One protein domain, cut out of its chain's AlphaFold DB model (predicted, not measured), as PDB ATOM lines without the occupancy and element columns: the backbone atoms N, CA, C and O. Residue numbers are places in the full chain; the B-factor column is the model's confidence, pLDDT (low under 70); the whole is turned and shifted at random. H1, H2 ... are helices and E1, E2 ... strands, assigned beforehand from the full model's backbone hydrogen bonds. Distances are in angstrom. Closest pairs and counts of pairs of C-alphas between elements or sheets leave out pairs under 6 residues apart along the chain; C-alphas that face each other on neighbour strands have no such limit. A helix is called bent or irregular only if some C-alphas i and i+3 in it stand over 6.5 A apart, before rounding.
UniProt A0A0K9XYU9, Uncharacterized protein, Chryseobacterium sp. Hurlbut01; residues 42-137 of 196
ATOM      1  N   GLY A  42      25.370  -3.961  11.608       96.75
ATOM      2  CA  GLY A  42      24.637  -4.332  10.415       96.75
ATOM      3  C   GLY A  42      23.557  -3.330  10.028       96.75
ATOM      4  O   GLY A  42      23.713  -2.101  10.120       96.75
ATOM      5  N   SER A  43      22.455  -3.856   9.515       97.62
ATOM      6  CA  SER A  43      21.301  -3.060   9.118       97.62
ATOM      7  C   SER A  43      20.085  -3.444   9.948       97.62
ATOM      8  O   SER A  43      19.549  -4.542   9.817       97.62
ATOM      9  N   ALA A  44      19.614  -2.514  10.774       97.81
ATOM     10  CA  ALA A  44      18.439  -2.739  11.605       97.81
ATOM     11  C   ALA A  44      17.186  -3.045  10.763       97.81
ATOM     12  O   ALA A  44      16.835  -2.305   9.837       97.81
ATOM     13  N   CYS A  45      16.471  -4.092  11.154       98.31
ATOM     14  CA  CYS A  45      15.187  -4.523  10.617       98.31
ATOM     15  C   CYS A  45      14.237  -4.932  11.751       98.31
ATOM     16  O   CYS A  45      14.597  -4.938  12.935       98.31
ATOM     17  N   ALA A  46      12.991  -5.219  11.403       98.44
ATOM     18  CA  ALA A  46      11.990  -5.707  12.334       98.44
ATOM     19  C   ALA A  46      11.053  -6.701  11.656       98.44
ATOM     20  O   ALA A  46      10.784  -6.594  10.460       98.44
ATOM     21  N   VAL A  47      10.533  -7.622  12.456       98.50
ATOM     22  CA  VAL A  47       9.360  -8.422  12.124       98.50
ATOM     23  C   VAL A  47       8.200  -7.855  12.936       98.50
ATOM     24  O   VAL A  47       8.309  -7.720  14.157       98.50
ATOM     25  N   ILE A  48       7.142  -7.430  12.252       97.94
ATOM     26  CA  ILE A  48       5.965  -6.803  12.859       97.94
ATOM     27  C   ILE A  48       4.734  -7.492  12.280       97.94
ATOM     28  O   ILE A  48       4.492  -7.402  11.073       97.94
ATOM     29  N   ASN A  49       3.958  -8.173  13.122       96.44
ATOM     30  CA  ASN A  49       2.846  -9.029  12.720       96.44
ATOM     31  C   ASN A  49       3.263 -10.029  11.624       96.44
ATOM     32  O   ASN A  49       2.592 -10.159  10.597       96.44
ATOM     33  N   GLY A  50       4.427 -10.662  11.799       95.75
ATOM     34  CA  GLY A  50       4.994 -11.630  10.853       95.75
ATOM     35  C   GLY A  50       5.522 -11.045   9.535       95.75
ATOM     36  O   GLY A  50       5.982 -11.802   8.683       95.75
ATOM     37  N   LYS A  51       5.479  -9.720   9.337       97.06
ATOM     38  CA  LYS A  51       5.981  -9.054   8.123       97.06
ATOM     39  C   LYS A  51       7.354  -8.433   8.351       97.06
ATOM     40  O   LYS A  51       7.600  -7.866   9.413       97.06
ATOM     41  N   LEU A  52       8.220  -8.500   7.341       98.56
ATOM     42  CA  LEU A  52       9.586  -7.979   7.386       98.56
ATOM     43  C   LEU A  52       9.654  -6.489   7.015       98.56
ATOM     44  O   LEU A  52       9.106  -6.055   6.001       98.56
ATOM     45  N   TYR A  53      10.379  -5.716   7.820       98.62
ATOM     46  CA  TYR A  53      10.613  -4.286   7.633       98.62
ATOM     47  C   TYR A  53      12.099  -3.948   7.770       98.62
ATOM     48  O   TYR A  53      12.774  -4.460   8.662       98.62
ATOM     49  N   LYS A  54      12.595  -2.995   6.978       97.81
ATOM     50  CA  LYS A  54      13.934  -2.391   7.119       97.81
ATOM     51  C   LYS A  54      13.844  -1.003   7.749       97.81
ATOM     52  O   LYS A  54      12.830  -0.310   7.617       97.81
ATOM     53  N   ARG A  55      14.899  -0.566   8.448       96.75
ATOM     54  CA  ARG A  55      14.940   0.795   9.005       96.75
ATOM     55  C   ARG A  55      15.226   1.821   7.912       96.75
ATOM     56  O   ARG A  55      16.216   1.713   7.194       96.75
ATOM     57  N   TYR A  56      14.418   2.870   7.866       95.12
ATOM     58  CA  TYR A  56      14.654   4.066   7.070       95.12
ATOM     59  C   TYR A  56      14.932   5.255   7.992       95.12
ATOM     60  O   TYR A  56      14.111   5.596   8.839       95.12
ATOM     61  N   ASP A  57      16.085   5.903   7.840       92.94
ATOM     62  CA  ASP A  57      16.408   7.118   8.594       92.94
ATOM     63  C   ASP A  57      16.010   8.358   7.779       92.94
ATOM     64  O   ASP A  57      16.802   8.847   6.967       92.94
ATOM     65  N   ALA A  58      14.804   8.888   8.016       91.75
ATOM     66  CA  ALA A  58      14.404  10.188   7.484       91.75
ATOM     67  C   ALA A  58      15.226  11.268   8.205       91.75
ATOM     68  O   ALA A  58      15.166  11.412   9.426       91.75
ATOM     69  N   LYS A  59      16.105  11.943   7.467       87.50
ATOM     70  CA  LYS A  59      17.015  12.981   7.973       87.50
ATOM     71  C   LYS A  59      17.424  13.907   6.837       87.50
ATOM     72  O   LYS A  59      17.349  13.513   5.672       87.50
ATOM     73  N   LYS A  60      17.931  15.100   7.167       82.62
ATOM     74  CA  LYS A  60      18.420  16.092   6.184       82.62
ATOM     75  C   LYS A  60      17.357  16.460   5.130       82.62
ATOM     76  O   LYS A  60      17.643  16.449   3.938       82.62
ATOM     77  N   GLY A  61      16.124  16.711   5.570       77.88
ATOM     78  CA  GLY A  61      15.009  17.095   4.692       77.88
ATOM     79  C   GLY A  61      14.353  15.946   3.920       77.88
ATOM     80  O   GLY A  61      13.420  16.187   3.162       77.88
ATOM     81  N   LYS A  62      14.800  14.696   4.104       86.44
ATOM     82  CA  LYS A  62      14.106  13.530   3.545       86.44
ATOM     83  C   LYS A  62      12.834  13.239   4.331       86.44
ATOM     84  O   LYS A  62      12.881  13.177   5.558       86.44
ATOM     85  N   THR A  63      11.739  12.998   3.622       87.31
ATOM     86  CA  THR A  63      10.487  12.489   4.182       87.31
ATOM     87  C   THR A  63      10.471  10.966   4.145       87.31
ATOM     88  O   THR A  63      11.123  10.337   3.306       87.31
ATOM     89  N   ALA A  64       9.761  10.360   5.092       89.50
ATOM     90  CA  ALA A  64       9.539   8.927   5.053       89.50
ATOM     91  C   ALA A  64       8.581   8.574   3.899       89.50
ATOM     92  O   ALA A  64       7.665   9.353   3.625       89.50
ATOM     93  N   PRO A  65       8.784   7.431   3.219       92.62
ATOM     94  CA  PRO A  65       7.837   6.931   2.226       92.62
ATOM     95  C   PRO A  65       6.434   6.718   2.806       92.62
ATOM     96  O   PRO A  65       6.268   6.542   4.015       92.62
ATOM     97  N   GLU A  66       5.428   6.678   1.937       91.38
ATOM     98  CA  GLU A  66       4.064   6.329   2.334       91.38
ATOM     99  C   GLU A  66       4.014   4.934   2.986       91.38
ATOM    100  O   GLU A  66       4.736   4.017   2.591       91.38
ATOM    101  N   GLY A  67       3.194   4.789   4.032       90.12
ATOM    102  CA  GLY A  67       3.081   3.547   4.805       90.12
ATOM    103  C   GLY A  67       4.248   3.270   5.764       90.12
ATOM    104  O   GLY A  67       4.253   2.232   6.428       90.12
ATOM    105  N   ALA A  68       5.230   4.173   5.869       95.75
ATOM    106  CA  ALA A  68       6.305   4.057   6.845       95.75
ATOM    107  C   ALA A  68       5.782   4.203   8.286       95.75
ATOM    108  O   ALA A  68       5.025   5.119   8.599       95.75
ATOM    109  N   ILE A  69       6.236   3.331   9.188       96.56
ATOM    110  CA  ILE A  69       5.835   3.336  10.600       96.56
ATOM    111  C   ILE A  69       6.897   4.094  11.410       96.56
ATOM    112  O   ILE A  69       8.047   3.640  11.455       96.56
ATOM    113  N   PRO A  70       6.573   5.226  12.061       95.75
ATOM    114  CA  PRO A  70       7.548   5.978  12.843       95.75
ATOM    115  C   PRO A  70       8.033   5.158  14.043       95.75
ATOM    116  O   PRO A  70       7.261   4.512  14.749       95.75
ATOM    117  N   CYS A  71       9.343   5.165  14.287       94.88
ATOM    118  CA  CYS A  71       9.926   4.483  15.444       94.88
ATOM    119  C   CYS A  71       9.841   5.331  16.723       94.88
ATOM    120  O   CYS A  71       9.923   4.784  17.822       94.88
ATOM    121  N   GLN A  72       9.760   6.651  16.576       92.38
ATOM    122  CA  GLN A  72       9.724   7.676  17.621       92.38
ATOM    123  C   GLN A  72       9.162   8.967  17.025       92.38
ATOM    124  O   GLN A  72       9.135   9.094  15.806       92.38
ATOM    125  N   GLU A  73       8.852   9.942  17.877       91.75
ATOM    126  CA  GLU A  73       8.635  11.320  17.437       91.75
ATOM    127  C   GLU A  73       9.874  11.891  16.731       91.75
ATOM    128  O   GLU A  73      11.023  11.529  17.036       91.75
ATOM    129  N   ALA A  74       9.630  12.803  15.789       89.75
ATOM    130  CA  ALA A  74      10.683  13.493  15.063       89.75
ATOM    131  C   ALA A  74      11.556  14.319  16.022       89.75
ATOM    132  O   ALA A  74      11.061  15.144  16.789       89.75
ATOM    133  N   ASP A  75      12.875  14.128  15.953       89.31
ATOM    134  CA  ASP A  75      13.830  14.980  16.659       89.31
ATOM    135  C   ASP A  75      13.890  16.344  15.956       89.31
ATOM    136  O   ASP A  75      14.489  16.470  14.886       89.31
ATOM    137  N   LEU A  76      13.266  17.364  16.552       88.44
ATOM    138  CA  LEU A  76      13.197  18.719  15.988       88.44
ATOM    139  C   LEU A  76      14.557  19.435  15.947       88.44
ATOM    140  O   LEU A  76      14.707  20.405  15.210       88.44
ATOM    141  N   ILE A  77      15.548  18.966  16.713       86.94
ATOM    142  CA  ILE A  77      16.889  19.559  16.760       86.94
ATOM    143  C   ILE A  77      17.739  19.003  15.618       86.94
ATOM    144  O   ILE A  77      18.365  19.756  14.875       86.94
ATOM    145  N   THR A  78      17.781  17.676  15.466       85.25
ATOM    146  CA  THR A  78      18.642  17.031  14.455       85.25
ATOM    147  C   THR A  78      17.929  16.731  13.137       85.25
ATOM    148  O   THR A  78      18.572  16.368  12.148       85.25
ATOM    149  N   GLY A  79      16.601  16.851  13.114       86.75
ATOM    150  CA  GLY A  79      15.747  16.430  12.007       86.75
ATOM    151  C   GLY A  79      15.745  14.915  11.786       86.75
ATOM    152  O   GLY A  79      15.392  14.467  10.697       86.75
ATOM    153  N   HIS A  80      16.211  14.115  12.757       90.75
ATOM    154  CA  HIS A  80      16.250  12.655  12.645       90.75
ATOM    155  C   HIS A  80      14.901  12.052  13.035       90.75
ATOM    156  O   HIS A  80      14.419  12.226  14.150       90.75
ATOM    157  N   HIS A  81      14.316  11.294  12.114       93.94
ATOM    158  CA  HIS A  81      13.052  10.600  12.309       93.94
ATOM    159  C   HIS A  81      13.153   9.180  11.710       93.94
ATOM    160  O   HIS A  81      12.952   8.973  10.510       93.94
ATOM    161  N   PRO A  82      13.565   8.174  12.504       95.25
ATOM    162  CA  PRO A  82      13.674   6.801  12.023       95.25
ATOM    163  C   PRO A  82      12.297   6.150  11.862       95.25
ATOM    164  O   PRO A  82      11.426   6.309  12.714       95.25
ATOM    165  N   HIS A  83      12.135   5.368  10.798       97.06
ATOM    166  CA  HIS A  83      10.915   4.635  10.463       97.06
ATOM    167  C   HIS A  83      11.213   3.176  10.124       97.06
ATOM    168  O   HIS A  83      12.343   2.816   9.783       97.06
ATOM    169  N   TRP A  84      10.175   2.352  10.167       98.00
ATOM    170  CA  TRP A  84      10.132   1.048   9.525       98.00
ATOM    171  C   TRP A  84       9.427   1.165   8.181       98.00
ATOM    172  O   TRP A  84       8.328   1.709   8.108       98.00
ATOM    173  N   ILE A  85      10.048   0.641   7.130       97.62
ATOM    174  CA  ILE A  85       9.431   0.500   5.809       97.62
ATOM    175  C   ILE A  85       9.391  -0.981   5.456       97.62
ATOM    176  O   ILE A  85      10.352  -1.700   5.735       97.62
ATOM    177  N   ALA A  86       8.265  -1.440   4.911       97.94
ATOM    178  CA  ALA A  86       8.108  -2.840   4.537       97.94
ATOM    179  C   ALA A  86       9.180  -3.218   3.507       97.94
ATOM    180  O   ALA A  86       9.459  -2.442   2.588       97.94
ATOM    181  N   CYS A  87       9.796  -4.383   3.693       97.81
ATOM    182  CA  CYS A  87      10.670  -4.953   2.679       97.81
ATOM    183  C   CYS A  87       9.826  -5.454   1.509       97.81
ATOM    184  O   CYS A  87       8.751  -6.023   1.697       97.81
ATOM    185  N   ASP A  88      10.339  -5.249   0.307       96.75
ATOM    186  CA  ASP A  88       9.700  -5.652  -0.938       96.75
ATOM    187  C   ASP A  88      10.529  -6.775  -1.564       96.75
ATOM    188  O   ASP A  88      11.733  -6.621  -1.757       96.75
ATOM    189  N   ILE A  89       9.916  -7.936  -1.799       96.50
ATOM    190  CA  ILE A  89      10.633  -9.131  -2.270       96.50
ATOM    191  C   ILE A  89      11.175  -8.971  -3.690       96.50
ATOM    192  O   ILE A  89      12.200  -9.561  -4.023       96.50
ATOM    193  N   ASP A  90      10.561  -8.096  -4.485       96.88
ATOM    194  CA  ASP A  90      10.964  -7.844  -5.866       96.88
ATOM    195  C   ASP A  90      12.068  -6.774  -5.961       96.88
ATOM    196  O   ASP A  90      12.670  -6.562  -7.021       96.88
ATOM    197  N   LYS A  91      12.385  -6.088  -4.853       96.81
ATOM    198  CA  LYS A  91      13.423  -5.054  -4.821       96.81
ATOM    199  C   LYS A  91      14.788  -5.632  -4.483       96.81
ATOM    200  O   LYS A  91      15.048  -6.092  -3.375       96.81
ATOM    201  N   LYS A  92      15.738  -5.442  -5.401       97.00
ATOM    202  CA  LYS A  92      17.146  -5.836  -5.220       97.00
ATOM    203  C   LYS A  92      17.800  -5.255  -3.959       97.00
ATOM    204  O   LYS A  92      18.669  -5.890  -3.374       97.00
ATOM    205  N   GLU A  93      17.403  -4.059  -3.530       95.38
ATOM    206  CA  GLU A  93      17.899  -3.453  -2.283       95.38
ATOM    207  C   GLU A  93      17.477  -4.215  -1.014       95.38
ATOM    208  O   GLU A  93      18.129  -4.064   0.019       95.38
ATOM    209  N   ASP A  94      16.448  -5.065  -1.106       97.94
ATOM    210  CA  ASP A  94      15.873  -5.824   0.010       97.94
ATOM    211  C   ASP A  94      16.249  -7.298   0.014       97.94
ATOM    212  O   ASP A  94      15.997  -7.990   1.000       97.94
ATOM    213  N   GLN A  95      16.917  -7.769  -1.042       98.31
ATOM    214  CA  GLN A  95      17.242  -9.182  -1.231       98.31
ATOM    215  C   GLN A  95      17.940  -9.802  -0.007       98.31
ATOM    216  O   GLN A  95      17.557 -10.875   0.440       98.31
ATOM    217  N   TYR A  96      18.892  -9.098   0.619       98.50
ATOM    218  CA  TYR A  96      19.641  -9.646   1.756       98.50
ATOM    219  C   TYR A  96      18.831  -9.660   3.058       98.50
ATOM    220  O   TYR A  96      19.071 -10.508   3.916       98.50
ATOM    221  N   PHE A  97      17.846  -8.765   3.206       98.56
ATOM    222  CA  PHE A  97      16.886  -8.861   4.308       98.56
ATOM    223  C   PHE A  97      16.024 -10.117   4.139       98.56
ATOM    224  O   PHE A  97      15.822 -10.843   5.110       98.56
ATOM    225  N   TRP A  98      15.575 -10.403   2.912       98.44
ATOM    226  CA  TRP A  98      14.807 -11.608   2.599       98.44
ATOM    227  C   TRP A  98      15.615 -12.894   2.738       98.44
ATOM    228  O   TRP A  98      15.078 -13.864   3.265       98.44
ATOM    229  N   GLU A  99      16.892 -12.908   2.349       98.06
ATOM    230  CA  GLU A  99      17.784 -14.049   2.589       98.06
ATOM    231  C   GLU A  99      17.874 -14.366   4.087       98.06
ATOM    232  O   GLU A  99      17.595 -15.489   4.503       98.06
ATOM    233  N   GLY A 100      18.174 -13.358   4.918       98.06
ATOM    234  CA  GLY A 100      18.246 -13.542   6.367       98.06
ATOM    235  C   GLY A 100      16.906 -13.951   6.990       98.06
ATOM    236  O   GLY A 100      16.877 -14.767   7.910       98.06
ATOM    237  N   PHE A 101      15.792 -13.390   6.508       98.38
ATOM    238  CA  PHE A 101      14.452 -13.726   6.994       98.38
ATOM    239  C   PHE A 101      14.042 -15.148   6.608       98.38
ATOM    240  O   PHE A 101      13.511 -15.873   7.443       98.38
ATOM    241  N   THR A 102      14.337 -15.568   5.376       97.88
ATOM    242  CA  THR A 102      14.075 -16.930   4.889       97.88
ATOM    243  C   THR A 102      14.861 -17.945   5.704       97.88
ATOM    244  O   THR A 102      14.271 -18.897   6.205       97.88
ATOM    245  N   ALA A 103      16.148 -17.688   5.954       96.50
ATOM    246  CA  ALA A 103      16.965 -18.544   6.810       96.50
ATOM    247  C   ALA A 103      16.386 -18.668   8.234       96.50
ATOM    248  O   ALA A 103      16.379 -19.748   8.821       96.50
ATOM    249  N   LEU A 104      15.851 -17.578   8.799       96.19
ATOM    250  CA  LEU A 104      15.179 -17.611  10.101       96.19
ATOM    251  C   LEU A 104      13.856 -18.405  10.057       96.19
ATOM    252  O   LEU A 104      13.527 -19.111  11.015       96.19
ATOM    253  N   ALA A 105      13.107 -18.295   8.956       96.75
ATOM    254  CA  ALA A 105      11.840 -18.988   8.728       96.75
ATOM    255  C   ALA A 105      12.020 -20.499   8.555       96.75
ATOM    256  O   ALA A 105      11.279 -21.266   9.164       96.75
ATOM    257  N   GLU A 106      13.034 -20.929   7.804       96.94
ATOM    258  CA  GLU A 106      13.395 -22.342   7.627       96.94
ATOM    259  C   GLU A 106      13.760 -23.017   8.956       96.94
ATOM    260  O   GLU A 106      13.489 -24.199   9.153       96.94
ATOM    261  N   LEU A 107      14.313 -22.253   9.903       95.50
ATOM    262  CA  LEU A 107      14.588 -22.717  11.263       95.50
ATOM    263  C   LEU A 107      13.350 -22.710  12.179       95.50
ATOM    264  O   LEU A 107      13.453 -23.146  13.324       95.50
ATOM    265  N   GLY A 108      12.205 -22.186  11.730       95.75
ATOM    266  CA  GLY A 108      10.999 -22.036  12.549       95.75
ATOM    267  C   GLY A 108      11.144 -21.011  13.680       95.75
ATOM    268  O   GLY A 108      10.488 -21.138  14.709       95.75
ATOM    269  N   ARG A 109      12.028 -20.014  13.521       94.75
ATOM    270  CA  ARG A 109      12.414 -19.053  14.578       94.75
ATOM    271  C   ARG A 109      11.950 -17.620  14.312       94.75
ATOM    272  O   ARG A 109      12.463 -16.684  14.924       94.75
ATOM    273  N   VAL A 110      11.023 -17.424  13.375       96.00
ATOM    274  CA  VAL A 110      10.475 -16.094  13.085       96.00
ATOM    275  C   VAL A 110       9.552 -15.677  14.220       96.00
ATOM    276  O   VAL A 110       8.492 -16.259  14.429       96.00
ATOM    277  N   GLU A 111       9.957 -14.629  14.925       97.44
ATOM    278  CA  GLU A 111       9.186 -14.001  15.993       97.44
ATOM    279  C   GLU A 111       9.099 -12.495  15.747       97.44
ATOM    280  O   GLU A 111      10.044 -11.886  15.234       97.44
ATOM    281  N   ASP A 112       8.008 -11.868  16.178       98.19
ATOM    282  CA  ASP A 112       7.916 -10.412  16.186       98.19
ATOM    283  C   ASP A 112       9.011  -9.802  17.079       98.19
ATOM    284  O   ASP A 112       9.342 -10.299  18.163       98.19
ATOM    285  N   GLY A 113       9.604  -8.709  16.609       97.19
ATOM    286  CA  GLY A 113      10.704  -8.043  17.296       97.19
ATOM    287  C   GLY A 113      11.665  -7.342  16.349       97.19
ATOM    288  O   GLY A 113      11.478  -7.295  15.135       97.19
ATOM    289  N   THR A 114      12.721  -6.765  16.916       97.81
ATOM    290  CA  THR A 114      13.763  -6.083  16.140       97.81
ATOM    291  C   THR A 114      14.976  -6.977  15.947       97.81
ATOM    292  O   THR A 114      15.462  -7.578  16.905       97.81
ATOM    293  N   TYR A 115      15.547  -6.949  14.751       98.56
ATOM    294  CA  TYR A 115      16.692  -7.759  14.343       98.56
ATOM    295  C   TYR A 115      17.765  -6.876  13.707       98.56
ATOM    296  O   TYR A 115      17.465  -5.792  13.203       98.56
ATOM    297  N   GLU A 116      19.007  -7.330  13.730       98.38
ATOM    298  CA  GLU A 116      20.084  -6.773  12.924       98.38
ATOM    299  C   GLU A 116      20.342  -7.733  11.760       98.38
ATOM    300  O   GLU A 116      20.620  -8.915  11.973       98.38
ATOM    301  N   LEU A 117      20.230  -7.237  10.528       98.62
ATOM    302  CA  LEU A 117      20.725  -7.952   9.358       98.62
ATOM    303  C   LEU A 117      22.253  -7.860   9.362       98.62
ATOM    304  O   LEU A 117      22.788  -6.751   9.348       98.62
ATOM    305  N   ILE A 118      22.928  -9.003   9.315       98.12
ATOM    306  CA  ILE A 118      24.387  -9.131   9.198       98.12
ATOM    307  C   ILE A 118      24.734 -10.029   8.004       98.12
ATOM    308  O   ILE A 118      23.894 -10.816   7.563       98.12
ATOM    309  N   GLY A 119      25.949  -9.910   7.462       96.81
ATOM    310  CA  GLY A 119      26.420 -10.808   6.404       96.81
ATOM    311  C   GLY A 119      27.391 -10.206   5.399       96.81
ATOM    312  O   GLY A 119      27.781  -9.039   5.481       96.81
ATOM    313  N   GLU A 120      27.749 -11.017   4.404       95.69
ATOM    314  CA  GLU A 120      28.809 -10.743   3.424       95.69
ATOM    315  C   GLU A 120      28.621  -9.431   2.652       95.69
ATOM    316  O   GLU A 120      29.590  -8.774   2.261       95.69
ATOM    317  N   LYS A 121      27.368  -9.029   2.427       96.19
ATOM    318  CA  LYS A 121      27.007  -7.827   1.662       96.19
ATOM    319  C   LYS A 121      26.502  -6.693   2.545       96.19
ATOM    320  O   LYS A 121      25.973  -5.701   2.044       96.19
ATOM    321  N   VAL A 122      26.721  -6.803   3.853       95.62
ATOM    322  CA  VAL A 122      26.283  -5.838   4.856       95.62
ATOM    323  C   VAL A 122      27.511  -5.250   5.540       95.62
ATOM    324  O   VAL A 122      28.262  -5.951   6.206       95.62
ATOM    325  N   ARG A 123      27.739  -3.943   5.361       91.06
ATOM    326  CA  ARG A 123      28.806  -3.175   6.041       91.06
ATOM    327  C   ARG A 123      30.226  -3.765   5.962       91.06
ATOM    328  O   ARG A 123      31.038  -3.523   6.846       91.06
ATOM    329  N   ASN A 124      30.553  -4.459   4.872       92.38
ATOM    330  CA  ASN A 124      31.822  -5.185   4.693       92.38
ATOM    331  C   ASN A 124      32.001  -6.394   5.633       92.38
ATOM    332  O   ASN A 124      33.133  -6.767   5.926       92.38
ATOM    333  N   ASN A 125      30.897  -7.009   6.063       94.75
ATOM    334  CA  ASN A 125      30.853  -8.241   6.849       94.75
ATOM    335  C   ASN A 125      31.663  -8.207   8.154       94.75
ATOM    336  O   ASN A 125      32.476  -9.097   8.390       94.75
ATOM    337  N   PRO A 126      31.479  -7.198   9.016       93.62
ATOM    338  CA  PRO A 126      32.311  -7.069  10.203       93.62
ATOM    339  C   PRO A 126      32.066  -8.215  11.203       93.62
ATOM    340  O   PRO A 126      32.967  -8.563  11.949       93.62
ATOM    341  N   GLU A 127      30.894  -8.861  11.167       94.81
ATOM    342  CA  GLU A 127      30.592 -10.061  11.968       94.81
ATOM    343  C   GLU A 127      31.177 -11.364  11.398       94.81
ATOM    344  O   GLU A 127      30.989 -12.424  11.987       94.81
ATOM    345  N   ASN A 128      31.870 -11.297  10.256       93.38
ATOM    346  CA  ASN A 128      32.593 -12.405   9.633       93.38
ATOM    347  C   ASN A 128      31.774 -13.703   9.482       93.38
ATOM    348  O   ASN A 128      32.234 -14.794   9.821       93.38
ATOM    349  N   ILE A 129      30.548 -13.592   8.966       94.25
ATOM    350  CA  ILE A 129      29.707 -14.762   8.685       94.25
ATOM    351  C   ILE A 129      29.679 -15.079   7.189       94.25
ATOM    352  O   ILE A 129      29.937 -14.216   6.350       94.25
ATOM    353  N   ARG A 130      29.314 -16.315   6.851       94.88
ATOM    354  CA  ARG A 130      28.972 -16.713   5.482       94.88
ATOM    355  C   ARG A 130      27.473 -16.507   5.248       94.88
ATOM    356  O   ARG A 130      26.675 -16.905   6.093       94.88
ATOM    357  N   GLY A 131      27.093 -15.950   4.101       96.06
ATOM    358  CA  GLY A 131      25.703 -15.620   3.787       96.06
ATOM    359  C   GLY A 131      25.178 -14.417   4.576       96.06
ATOM    360  O   GLY A 131      25.937 -13.509   4.928       96.06
ATOM    361  N   HIS A 132      23.867 -14.413   4.832       98.19
ATOM    362  CA  HIS A 132      23.153 -13.351   5.539       98.19
ATOM    363  C   HIS A 132      22.241 -13.934   6.614       98.19
ATOM    364  O   HIS A 132      21.621 -14.976   6.415       98.19
ATOM    365  N   ALA A 133      22.139 -13.247   7.749       97.88
ATOM    366  CA  ALA A 133      21.313 -13.679   8.869       97.88
ATOM    367  C   ALA A 133      20.623 -12.489   9.536       97.88
ATOM    368  O   ALA A 133      21.183 -11.393   9.608       97.88
ATOM    369  N   LEU A 134      19.417 -12.724  10.060       98.44
ATOM    370  CA  LEU A 134      18.759 -11.806  10.985       98.44
ATOM    371  C   LEU A 134      19.037 -12.245  12.420       98.44
ATOM    372  O   LEU A 134      18.543 -13.276  12.875       98.44
ATOM    373  N   VAL A 135      19.802 -11.443  13.153       97.81
ATOM    374  CA  VAL A 135      20.098 -11.693  14.566       97.81
ATOM    375  C   VAL A 135      19.161 -10.865  15.431       97.81
ATOM    376  O   VAL A 135      19.122  -9.642  15.312       97.81
ATOM    377  N   LYS A 136      18.390 -11.513  16.311       97.94
ATOM    378  CA  LYS A 136      17.469 -10.805  17.209       97.94
ATOM    379  C   LYS A 136      18.261  -9.892  18.146       97.94
ATOM    380  O   LYS A 136      19.231 -10.318  18.776       97.94
ATOM    381  N   HIS A 137      17.850  -8.631  18.247       97.25
ATOM    382  CA  HIS A 137      18.472  -7.695  19.178       97.25
ATOM    383  C   HIS A 137      18.319  -8.182  20.620       97.25
ATOM    384  O   HIS A 137      17.269  -8.698  20.998       97.25
TER     385      HIS A 137
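This is residues 42 to 137 of the 196 residues of an uncharacterized protein of Chryseobacterium sp. Hurlbut01 (UniProt A0A0K9XYU9). A strongly twisted antiparallel sheet, E3-E2-E1-E4-E5, curls round helix H1; the hairpin of E2 and E3 reaches away from it. The 96 printed residues, under half in named elements, run E1-E2-E3-H1-E4-E5, a mixed class. The whole is compact, radius of gyration of the C-alphas 13.8 A, spanning 41 by 30 by 26 A.

Find C-alpha 43 at (21.301, -3.060, 9.118), where E1, residues 43 to 48, begins. E2 is 51 to 58, E3 81 to 86, E4 113 to 119. H1, 92 to 106, is irregular, with 7.6 A between C-alphas 93 and 96. E5, 132 to 136, ends at (17.469, -10.805, 17.209).

Look at the meander E1-E2-E3, successive antiparallel neighbours: N 83 and O 56 are 2.8 A apart. H1 is on the sheet; its closest C-alphas with E5 are Gly 100 and Ala 133, 4.0 A; 9 of 11 O i to N i+4 pairs are within hydrogen-bond range.

The printed part has no cut; links E2 to E3 and E4 to E5 are long; no printed residue is under 70 in pLDDT.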